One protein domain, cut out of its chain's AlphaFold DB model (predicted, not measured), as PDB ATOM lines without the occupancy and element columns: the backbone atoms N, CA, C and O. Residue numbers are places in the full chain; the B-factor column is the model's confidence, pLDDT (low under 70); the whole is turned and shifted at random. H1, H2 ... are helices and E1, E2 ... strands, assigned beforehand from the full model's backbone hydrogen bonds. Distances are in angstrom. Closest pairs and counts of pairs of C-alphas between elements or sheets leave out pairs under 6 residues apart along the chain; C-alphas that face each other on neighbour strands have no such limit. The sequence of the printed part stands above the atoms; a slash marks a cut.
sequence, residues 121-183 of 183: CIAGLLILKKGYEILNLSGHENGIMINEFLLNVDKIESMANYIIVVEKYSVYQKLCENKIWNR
ATOM      1  N   CYS A 121     170.726 205.266 130.468       89.12
ATOM      2  CA  CYS A 121     170.403 206.384 131.333       89.12
ATOM      3  C   CYS A 121     170.820 206.022 132.751       89.12
ATOM      4  O   CYS A 121     170.756 204.852 133.141       89.12
ATOM      5  N   ILE A 122     171.242 207.023 133.509       91.50
ATOM      6  CA  ILE A 122     171.630 206.875 134.903       91.50
ATOM      7  C   ILE A 122     170.882 207.898 135.760       91.50
ATOM      8  O   ILE A 122     170.758 209.067 135.395       91.50
ATOM      9  N   ALA A 123     170.379 207.444 136.903       92.62
ATOM     10  CA  ALA A 123     169.709 208.257 137.911       92.62
ATOM     11  C   ALA A 123     169.946 207.644 139.294       92.62
ATOM     12  O   ALA A 123     170.204 206.442 139.402       92.62
ATOM     13  N   GLY A 124     169.832 208.451 140.349       93.12
ATOM     14  CA  GLY A 124     169.910 207.971 141.728       93.12
ATOM     15  C   GLY A 124     170.761 208.841 142.641       93.12
ATOM     16  O   GLY A 124     171.151 209.952 142.290       93.12
ATOM     17  N   LEU A 125     171.065 208.313 143.828       93.19
ATOM     18  CA  LEU A 125     171.934 208.946 144.825       93.19
ATOM     19  C   LEU A 125     173.412 208.816 144.428       93.19
ATOM     20  O   LEU A 125     174.180 208.079 145.055       93.19
ATOM     21  N   LEU A 126     173.799 209.497 143.350       91.81
ATOM     22  CA  LEU A 126     175.130 209.417 142.760       91.81
ATOM     23  C   LEU A 126     175.648 210.817 142.416       91.81
ATOM     24  O   LEU A 126     174.974 211.592 141.741       91.81
ATOM     25  N   ILE A 127     176.859 211.122 142.872       92.38
ATOM     26  CA  ILE A 127     177.579 212.360 142.584       92.38
ATOM     27  C   ILE A 127     178.834 211.997 141.797       92.38
ATOM     28  O   ILE A 127     179.650 211.184 142.233       92.38
ATOM     29  N   LEU A 128     178.985 212.619 140.634       91.56
ATOM     30  CA  LEU A 128     180.107 212.431 139.728       91.56
ATOM     31  C   LEU A 128     180.957 213.699 139.725       91.56
ATOM     32  O   LEU A 128     180.416 214.801 139.625       91.56
ATOM     33  N   LYS A 129     182.277 213.554 139.851       90.75
ATOM     34  CA  LYS A 129     183.216 214.683 139.853       90.75
ATOM     35  C   LYS A 129     184.233 214.526 138.734       90.75
ATOM     36  O   LYS A 129     184.808 213.446 138.583       90.75
ATOM     37  N   LYS A 130     184.461 215.603 137.985       87.62
ATOM     38  CA  LYS A 130     185.489 215.689 136.944       87.62
ATOM     39  C   LYS A 130     186.133 217.072 136.978       87.62
ATOM     40  O   LYS A 130     185.483 218.074 136.681       87.62
ATOM     41  N   GLY A 131     187.395 217.147 137.384       86.38
ATOM     42  CA  GLY A 131     188.060 218.410 137.687       86.38
ATOM     43  C   GLY A 131     187.282 219.223 138.730       86.38
ATOM     44  O   GLY A 131     187.063 218.764 139.851       86.38
ATOM     45  N   TYR A 132     186.851 220.427 138.351       85.81
ATOM     46  CA  TYR A 132     186.052 221.321 139.201       85.81
ATOM     47  C   TYR A 132     184.537 221.139 139.036       85.81
ATOM     48  O   TYR A 132     183.764 221.758 139.767       85.81
ATOM     49  N   GLU A 133     184.098 220.304 138.095       86.25
ATOM     50  CA  GLU A 133     182.680 220.066 137.847       86.25
ATOM     51  C   GLU A 133     182.153 218.950 138.749       86.25
ATOM     52  O   GLU A 133     182.741 217.869 138.864       86.25
ATOM     53  N   ILE A 134     181.018 219.224 139.393       89.50
ATOM     54  CA  ILE A 134     180.311 218.287 140.262       89.50
ATOM     55  C   ILE A 134     178.899 218.126 139.718       89.50
ATOM     56  O   ILE A 134     178.124 219.082 139.686       89.50
ATOM     57  N   LEU A 135     178.552 216.904 139.332       89.69
ATOM     58  CA  LEU A 135     177.235 216.552 138.829       89.69
ATOM     59  C   LEU A 135     176.520 215.651 139.833       89.69
ATOM     60  O   LEU A 135     176.927 214.511 140.056       89.69
ATOM     61  N   ASN A 136     175.442 216.158 140.428       90.38
ATOM     62  CA  ASN A 136     174.594 215.386 141.330       90.38
ATOM     63  C   ASN A 136     173.365 214.839 140.588       90.38
ATOM     64  O   ASN A 136     172.470 215.595 140.212       90.38
ATOM     65  N   LEU A 137     173.296 213.517 140.432       89.50
ATOM     66  CA  LEU A 137     172.230 212.827 139.703       89.50
ATOM     67  C   LEU A 137     170.910 212.742 140.479       89.50
ATOM     68  O   LEU A 137     169.867 212.520 139.864       89.50
ATOM     69  N   SER A 138     170.908 212.969 141.797       85.62
ATOM     70  CA  SER A 138     169.692 212.848 142.614       85.62
ATOM     71  C   SER A 138     168.652 213.932 142.308       85.62
ATOM     72  O   SER A 138     167.473 213.758 142.613       85.62
ATOM     73  N   GLY A 139     169.093 215.057 141.735       81.56
ATOM     74  CA  GLY A 139     168.244 216.188 141.355       81.56
ATOM     75  C   GLY A 139     167.575 216.048 139.985       81.56
ATOM     76  O   GLY A 139     166.693 216.841 139.665       81.56
ATOM     77  N   HIS A 140     167.960 215.056 139.178       85.50
ATOM     78  CA  HIS A 140     167.440 214.882 137.823       85.50
ATOM     79  C   HIS A 140     166.261 213.906 137.802       85.50
ATOM     80  O   HIS A 140     166.431 212.707 138.008       85.50
ATOM     81  N   GLU A 141     165.059 214.407 137.502       80.50
ATOM     82  CA  GLU A 141     163.819 213.618 137.598       80.50
ATOM     83  C   GLU A 141     163.740 212.456 136.603       80.50
ATOM     84  O   GLU A 141     163.201 211.406 136.935       80.50
ATOM     85  N   ASN A 142     164.341 212.604 135.421       82.94
ATOM     86  CA  ASN A 142     164.372 211.567 134.383       82.94
ATOM     87  C   ASN A 142     165.748 210.881 134.266       82.94
ATOM     88  O   ASN A 142     165.987 210.084 133.353       82.94
ATOM     89  N   GLY A 143     166.664 211.200 135.184       87.19
ATOM     90  CA  GLY A 143     168.084 210.898 135.051       87.19
ATOM     91  C   GLY A 143     168.740 211.581 133.857       87.19
ATOM     92  O   GLY A 143     168.195 212.513 133.264       87.19
ATOM     93  N   ILE A 144     169.941 211.118 133.527       88.94
ATOM     94  CA  ILE A 144     170.785 211.688 132.475       88.94
ATOM     95  C   ILE A 144     171.249 210.568 131.543       88.94
ATOM     96  O   ILE A 144     171.511 209.445 131.980       88.94
ATOM     97  N   MET A 145     171.344 210.870 130.250       87.25
ATOM     98  CA  MET A 145     171.978 209.984 129.275       87.25
ATOM     99  C   MET A 145     173.466 209.838 129.575       87.25
ATOM    100  O   MET A 145     174.157 210.830 129.788       87.25
ATOM    101  N   ILE A 146     173.969 208.605 129.563       86.38
ATOM    102  CA  ILE A 146     175.399 208.351 129.735       86.38
ATOM    103  C   ILE A 146     176.130 208.812 128.472       86.38
ATOM    104  O   ILE A 146     176.001 208.204 127.407       86.38
ATOM    105  N   ASN A 147     176.913 209.876 128.617       77.25
ATOM    106  CA  ASN A 147     177.746 210.456 127.575       77.25
ATOM    107  C   ASN A 147     179.239 210.222 127.862       77.25
ATOM    108  O   ASN A 147     179.617 209.677 128.902       77.25
ATOM    109  N   GLU A 148     180.112 210.627 126.939       69.62
ATOM    110  CA  GLU A 148     181.559 210.407 127.090       69.62
ATOM    111  C   GLU A 148     182.168 211.223 128.245       69.62
ATOM    112  O   GLU A 148     183.165 210.815 128.840       69.62
ATOM    113  N   PHE A 149     181.525 212.326 128.641       70.56
ATOM    114  CA  PHE A 149     181.897 213.065 129.844       70.56
ATOM    115  C   PHE A 149     181.691 212.217 131.110       70.56
ATOM    116  O   PHE A 149     182.612 212.122 131.920       70.56
ATOM    117  N   LEU A 150     180.536 211.554 131.233       75.69
ATOM    118  CA  LEU A 150     180.171 210.692 132.364       75.69
ATOM    119  C   LEU A 150     181.002 209.405 132.441       75.69
ATOM    120  O   LEU A 150     181.164 208.852 133.525       75.69
ATOM    121  N   LEU A 151     181.530 208.926 131.311       74.75
ATOM    122  CA  LEU A 151     182.419 207.758 131.277       74.75
ATOM    123  C   LEU A 151     183.822 208.062 131.822       74.75
ATOM    124  O   LEU A 151     184.483 207.157 132.326       74.75
ATOM    125  N   ASN A 152     184.256 209.324 131.756       78.75
ATOM    126  CA  ASN A 152     185.604 209.765 132.118       78.75
ATOM    127  C   ASN A 152     185.573 210.676 133.356       78.75
ATOM    128  O   ASN A 152     186.011 211.826 133.285       78.75
ATOM    129  N   VAL A 153     184.997 210.191 134.456       86.44
ATOM    130  CA  VAL A 153     184.901 210.907 135.742       86.44
ATOM    131  C   VAL A 153     186.069 210.544 136.662       86.44
ATOM    132  O   VAL A 153     186.492 209.391 136.699       86.44
ATOM    133  N   ASP A 154     186.563 211.511 137.434       89.88
ATOM    134  CA  ASP A 154     187.709 211.317 138.336       89.88
ATOM    135  C   ASP A 154     187.296 210.629 139.640       89.88
ATOM    136  O   ASP A 154     188.037 209.825 140.208       89.88
ATOM    137  N   LYS A 155     186.104 210.967 140.146       90.69
ATOM    138  CA  LYS A 155     185.589 210.431 141.406       90.69
ATOM    139  C   LYS A 155     184.087 210.206 141.345       90.69
ATOM    140  O   LYS A 155     183.337 211.026 140.816       90.69
ATOM    141  N   ILE A 156     183.666 209.105 141.957       92.06
ATOM    142  CA  ILE A 156     182.269 208.707 142.107       92.06
ATOM    143  C   ILE A 156     181.963 208.628 143.604       92.06
ATOM    144  O   ILE A 156     182.665 207.946 144.350       92.06
ATOM    145  N   GLU A 157     180.928 209.333 144.050       93.50
ATOM    146  CA  GLU A 157     180.433 209.309 145.428       93.50
ATOM    147  C   GLU A 157     178.961 208.884 145.417       93.50
ATOM    148  O   GLU A 157     178.162 209.418 144.651       93.50
ATOM    149  N   SER A 158     178.585 207.914 146.249       93.12
ATOM    150  CA  SER A 158     177.208 207.422 146.319       93.12
ATOM    151  C   SER A 158     176.802 207.118 147.751       93.12
ATOM    152  O   SER A 158     177.615 206.647 148.544       93.12
ATOM    153  N   MET A 159     175.528 207.369 148.048       90.12
ATOM    154  CA  MET A 159     174.871 206.964 149.297       90.12
ATOM    155  C   MET A 159     173.951 205.751 149.088       90.12
ATOM    156  O   MET A 159     173.230 205.363 150.000       90.12
ATOM    157  N   ALA A 160     173.926 205.175 147.882       91.31
ATOM    158  CA  ALA A 160     173.059 204.053 147.558       91.31
ATOM    159  C   ALA A 160     173.648 202.725 148.054       91.31
ATOM    160  O   ALA A 160     174.837 202.454 147.893       91.31
ATOM    161  N   ASN A 161     172.789 201.856 148.584       92.06
ATOM    162  CA  ASN A 161     173.168 200.506 149.007       92.06
ATOM    163  C   ASN A 161     173.170 199.496 147.848       92.06
ATOM    164  O   ASN A 161     173.827 198.462 147.938       92.06
ATOM    165  N   TYR A 162     172.423 199.779 146.778       92.19
ATOM    166  CA  TYR A 162     172.204 198.855 145.665       92.19
ATOM    167  C   TYR A 162     172.205 199.584 144.322       92.19
ATOM    168  O   TYR A 162     171.819 200.749 144.230       92.19
ATOM    169  N   ILE A 163     172.585 198.859 143.269       93.50
ATOM    170  CA  ILE A 163     172.478 199.295 141.875       93.50
ATOM    171  C   ILE A 163     171.402 198.447 141.201       93.50
ATOM    172  O   ILE A 163     171.462 197.219 141.238       93.50
ATOM    173  N   ILE A 164     170.428 199.100 140.567       92.44
ATOM    174  CA  ILE A 164     169.358 198.434 139.821       92.44
ATOM    175  C   ILE A 164     169.625 198.621 138.331       92.44
ATOM    176  O   ILE A 164     169.618 199.742 137.826       92.44
ATOM    177  N   VAL A 165     169.833 197.515 137.620       94.25
ATOM    178  CA  VAL A 165     169.993 197.515 136.162       94.25
ATOM    179  C   VAL A 165     168.648 197.198 135.524       94.25
ATOM    180  O   VAL A 165     168.055 196.155 135.791       94.25
ATOM    181  N   VAL A 166     168.159 198.107 134.684       92.44
ATOM    182  CA  VAL A 166     166.836 198.009 134.057       92.44
ATOM    183  C   VAL A 166     167.004 197.940 132.546       92.44
ATOM    184  O   VAL A 166     167.508 198.874 131.933       92.44
ATOM    185  N   GLU A 167     166.557 196.845 131.936       89.81
ATOM    186  CA  GLU A 167     166.643 196.662 130.482       89.81
ATOM    187  C   GLU A 167     165.663 197.582 129.732       89.81
ATOM    188  O   GLU A 167     166.013 198.236 128.748       89.81
ATOM    189  N   LYS A 168     164.410 197.645 130.197       90.69
ATOM    190  CA  LYS A 168     163.327 198.324 129.483       90.69
ATOM    191  C   LYS A 168     163.223 199.794 129.887       90.69
ATOM    192  O   LYS A 168     162.861 200.107 131.020       90.69
ATOM    193  N   TYR A 169     163.428 200.697 128.926       87.81
ATOM    194  CA  TYR A 169     163.438 202.147 129.167       87.81
ATOM    195  C   TYR A 169     162.152 202.681 129.820       87.81
ATOM    196  O   TYR A 169     162.216 203.490 130.739       87.81
ATOM    197  N   SER A 170     160.980 202.165 129.437       89.88
ATOM    198  CA  SER A 170     159.708 202.581 130.046       89.88
ATOM    199  C   SER A 170     159.620 202.245 131.542       89.88
ATOM    200  O   SER A 170     158.994 202.970 132.307       89.88
ATOM    201  N   VAL A 171     160.244 201.141 131.971       93.56
ATOM    202  CA  VAL A 171     160.312 200.758 133.391       93.56
ATOM    203  C   VAL A 171     161.282 201.680 134.120       93.56
ATOM    204  O   VAL A 171     160.946 202.187 135.185       93.56
ATOM    205  N   TYR A 172     162.443 201.954 133.520       93.62
ATOM    206  CA  TYR A 172     163.415 202.908 134.052       93.62
ATOM    207  C   TYR A 172     162.776 204.282 134.301       93.62
ATOM    208  O   TYR A 172     162.875 204.802 135.411       93.62
ATOM    209  N   GLN A 173     162.050 204.828 133.319       91.12
ATOM    210  CA  GLN A 173     161.358 206.110 133.472       91.12
ATOM    211  C   GLN A 173     160.372 206.071 134.638       91.12
ATOM    212  O   GLN A 173     160.378 206.970 135.476       91.12
ATOM    213  N   LYS A 174     159.591 204.990 134.760       92.31
ATOM    214  CA  LYS A 174     158.625 204.872 135.853       92.31
ATOM    215  C   LYS A 174     159.284 204.814 137.230       92.31
ATOM    216  O   LYS A 174     158.737 205.343 138.194       92.31
ATOM    217  N   LEU A 175     160.447 204.178 137.340       92.81
ATOM    218  CA  LEU A 175     161.225 204.139 138.582       92.81
ATOM    219  C   LEU A 175     161.801 205.518 138.934       92.81
ATOM    220  O   LEU A 175     161.803 205.888 140.111       92.81
ATOM    221  N   CYS A 176     162.228 206.280 137.925       91.62
ATOM    222  CA  CYS A 176     162.740 207.638 138.097       91.62
ATOM    223  C   CYS A 176     161.644 208.623 138.526       91.62
ATOM    224  O   CYS A 176     161.823 209.326 139.518       91.62
ATOM    225  N   GLU A 177     160.473 208.589 137.876       89.25
ATOM    226  CA  GLU A 177     159.291 209.381 138.262       89.25
ATOM    227  C   GLU A 177     158.913 209.173 139.735       89.25
ATOM    228  O   GLU A 177     158.554 210.111 140.442       89.25
ATOM    229  N   ASN A 178     159.016 207.930 140.218       90.19
ATOM    230  CA  ASN A 178     158.704 207.576 141.602       90.19
ATOM    231  C   ASN A 178     159.848 207.861 142.591       90.19
ATOM    232  O   ASN A 178     159.691 207.553 143.775       90.19
ATOM    233  N   LYS A 179     160.985 208.400 142.121       88.00
ATOM    234  CA  LYS A 179     162.211 208.664 142.896       88.00
ATOM    235  C   LYS A 179     162.538 207.496 143.828       88.00
ATOM    236  O   LYS A 179     162.673 207.677 145.035       88.00
ATOM    237  N   ILE A 180     162.624 206.281 143.269       89.94
ATOM    238  CA  ILE A 180     162.784 205.037 144.049       89.94
ATOM    239  C   ILE A 180     163.978 205.071 145.012       89.94
ATOM    240  O   ILE A 180     163.949 204.428 146.050       89.94
ATOM    241  N   TRP A 181     164.999 205.861 144.692       87.19
ATOM    242  CA  TRP A 181     166.199 206.052 145.501       87.19
ATOM    243  C   TRP A 181     166.007 206.935 146.747       87.19
ATOM    244  O   TRP A 181     166.944 207.076 147.521       87.19
ATOM    245  N   ASN A 182     164.827 207.532 146.945       84.38
ATOM    246  CA  ASN A 182     164.470 208.291 148.150       84.38
ATOM    247  C   ASN A 182     163.641 207.470 149.157       84.38
ATOM    248  O   ASN A 182     163.124 208.040 150.117       84.38
ATOM    249  N   ARG A 183     163.442 206.174 148.904       66.12
ATOM    250  CA  ARG A 183     162.701 205.260 149.779       66.12
ATOM    251  C   ARG A 183     163.658 204.318 150.485       66.12
ATOM    252  O   ARG A 183     163.401 204.060 151.677       66.12
TER     253      ARG A 183
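AT A GLANCE: This is residues 121 to 183 of the 183 residues of the protein "TP6A_N domain-containing protein" of Plasmodium falciparum Tanzania (2000708) (UniProt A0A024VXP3). A small sheet of three antiparallel strands, E2, E1 and E3, sits at one end and helix H2 at the other, with the ten unnamed residues between E3 and H2 joining the two. The four-residue helix H1 only grazes the sheet, and residues 121 to 122 pair with residues 144 to 145 outside it. The printed part has 63 residues, in the order E1, E2, H1, E3, H2; the class is mixed, with under half of the residues in named elements. It is compact, with a radius of gyration of the C-alphas of 11.7 A and spans of 33 by 23 by 18 A.

HOW THE PARTS SIT: Start at E1, residues 126 to 130, the inner strand of the sheet E2, E1, E3. After a tight link comes E2, residues 133 to 136, which forms a hairpin with E1; look for N 135 and O 128, 2.8 A apart. On the other side of E1 is E3, residues 155 to 158, antiparallel at 168 degrees; N 127 and O 157 are 2.8 A apart. H1, residues 148 to 151, comes between E2 and E3 in a split strand-helix-strand unit, two strands running the same way with E1 between them, and its crossover is right-handed. The closest C-alphas of E1 and H1 are those of Leu 128 and Leu 150, 7.6 A apart. H2, residues 169 to 177, is not on the sheet and is apart from E1, E2 and H1. In H2 every O i to N i+4 pair is within hydrogen-bond range; H1 is too short for such a pair, and its one O i to N i+3 pair is not within range.

IN THESE COORDINATES: Find C-alpha 126 at (175.130, 209.417, 142.760); from there E1 runs 13.4 A. E2 covers 10.0 A, H1 5.0 A and E3 10.2 A. H2 runs 12.3 A and ends at C-alpha 177, at (159.291, 209.381, 138.262).

THE WHOLE: The C-alphas farthest apart, those of Tyr 132 and Lys 168, are 33.8 A apart. The printed part has no cut, and the link from E2 to H1, 11 residues, is long. The mean pLDDT of the printed part is 87.9; residues 148 and 183 are under 70.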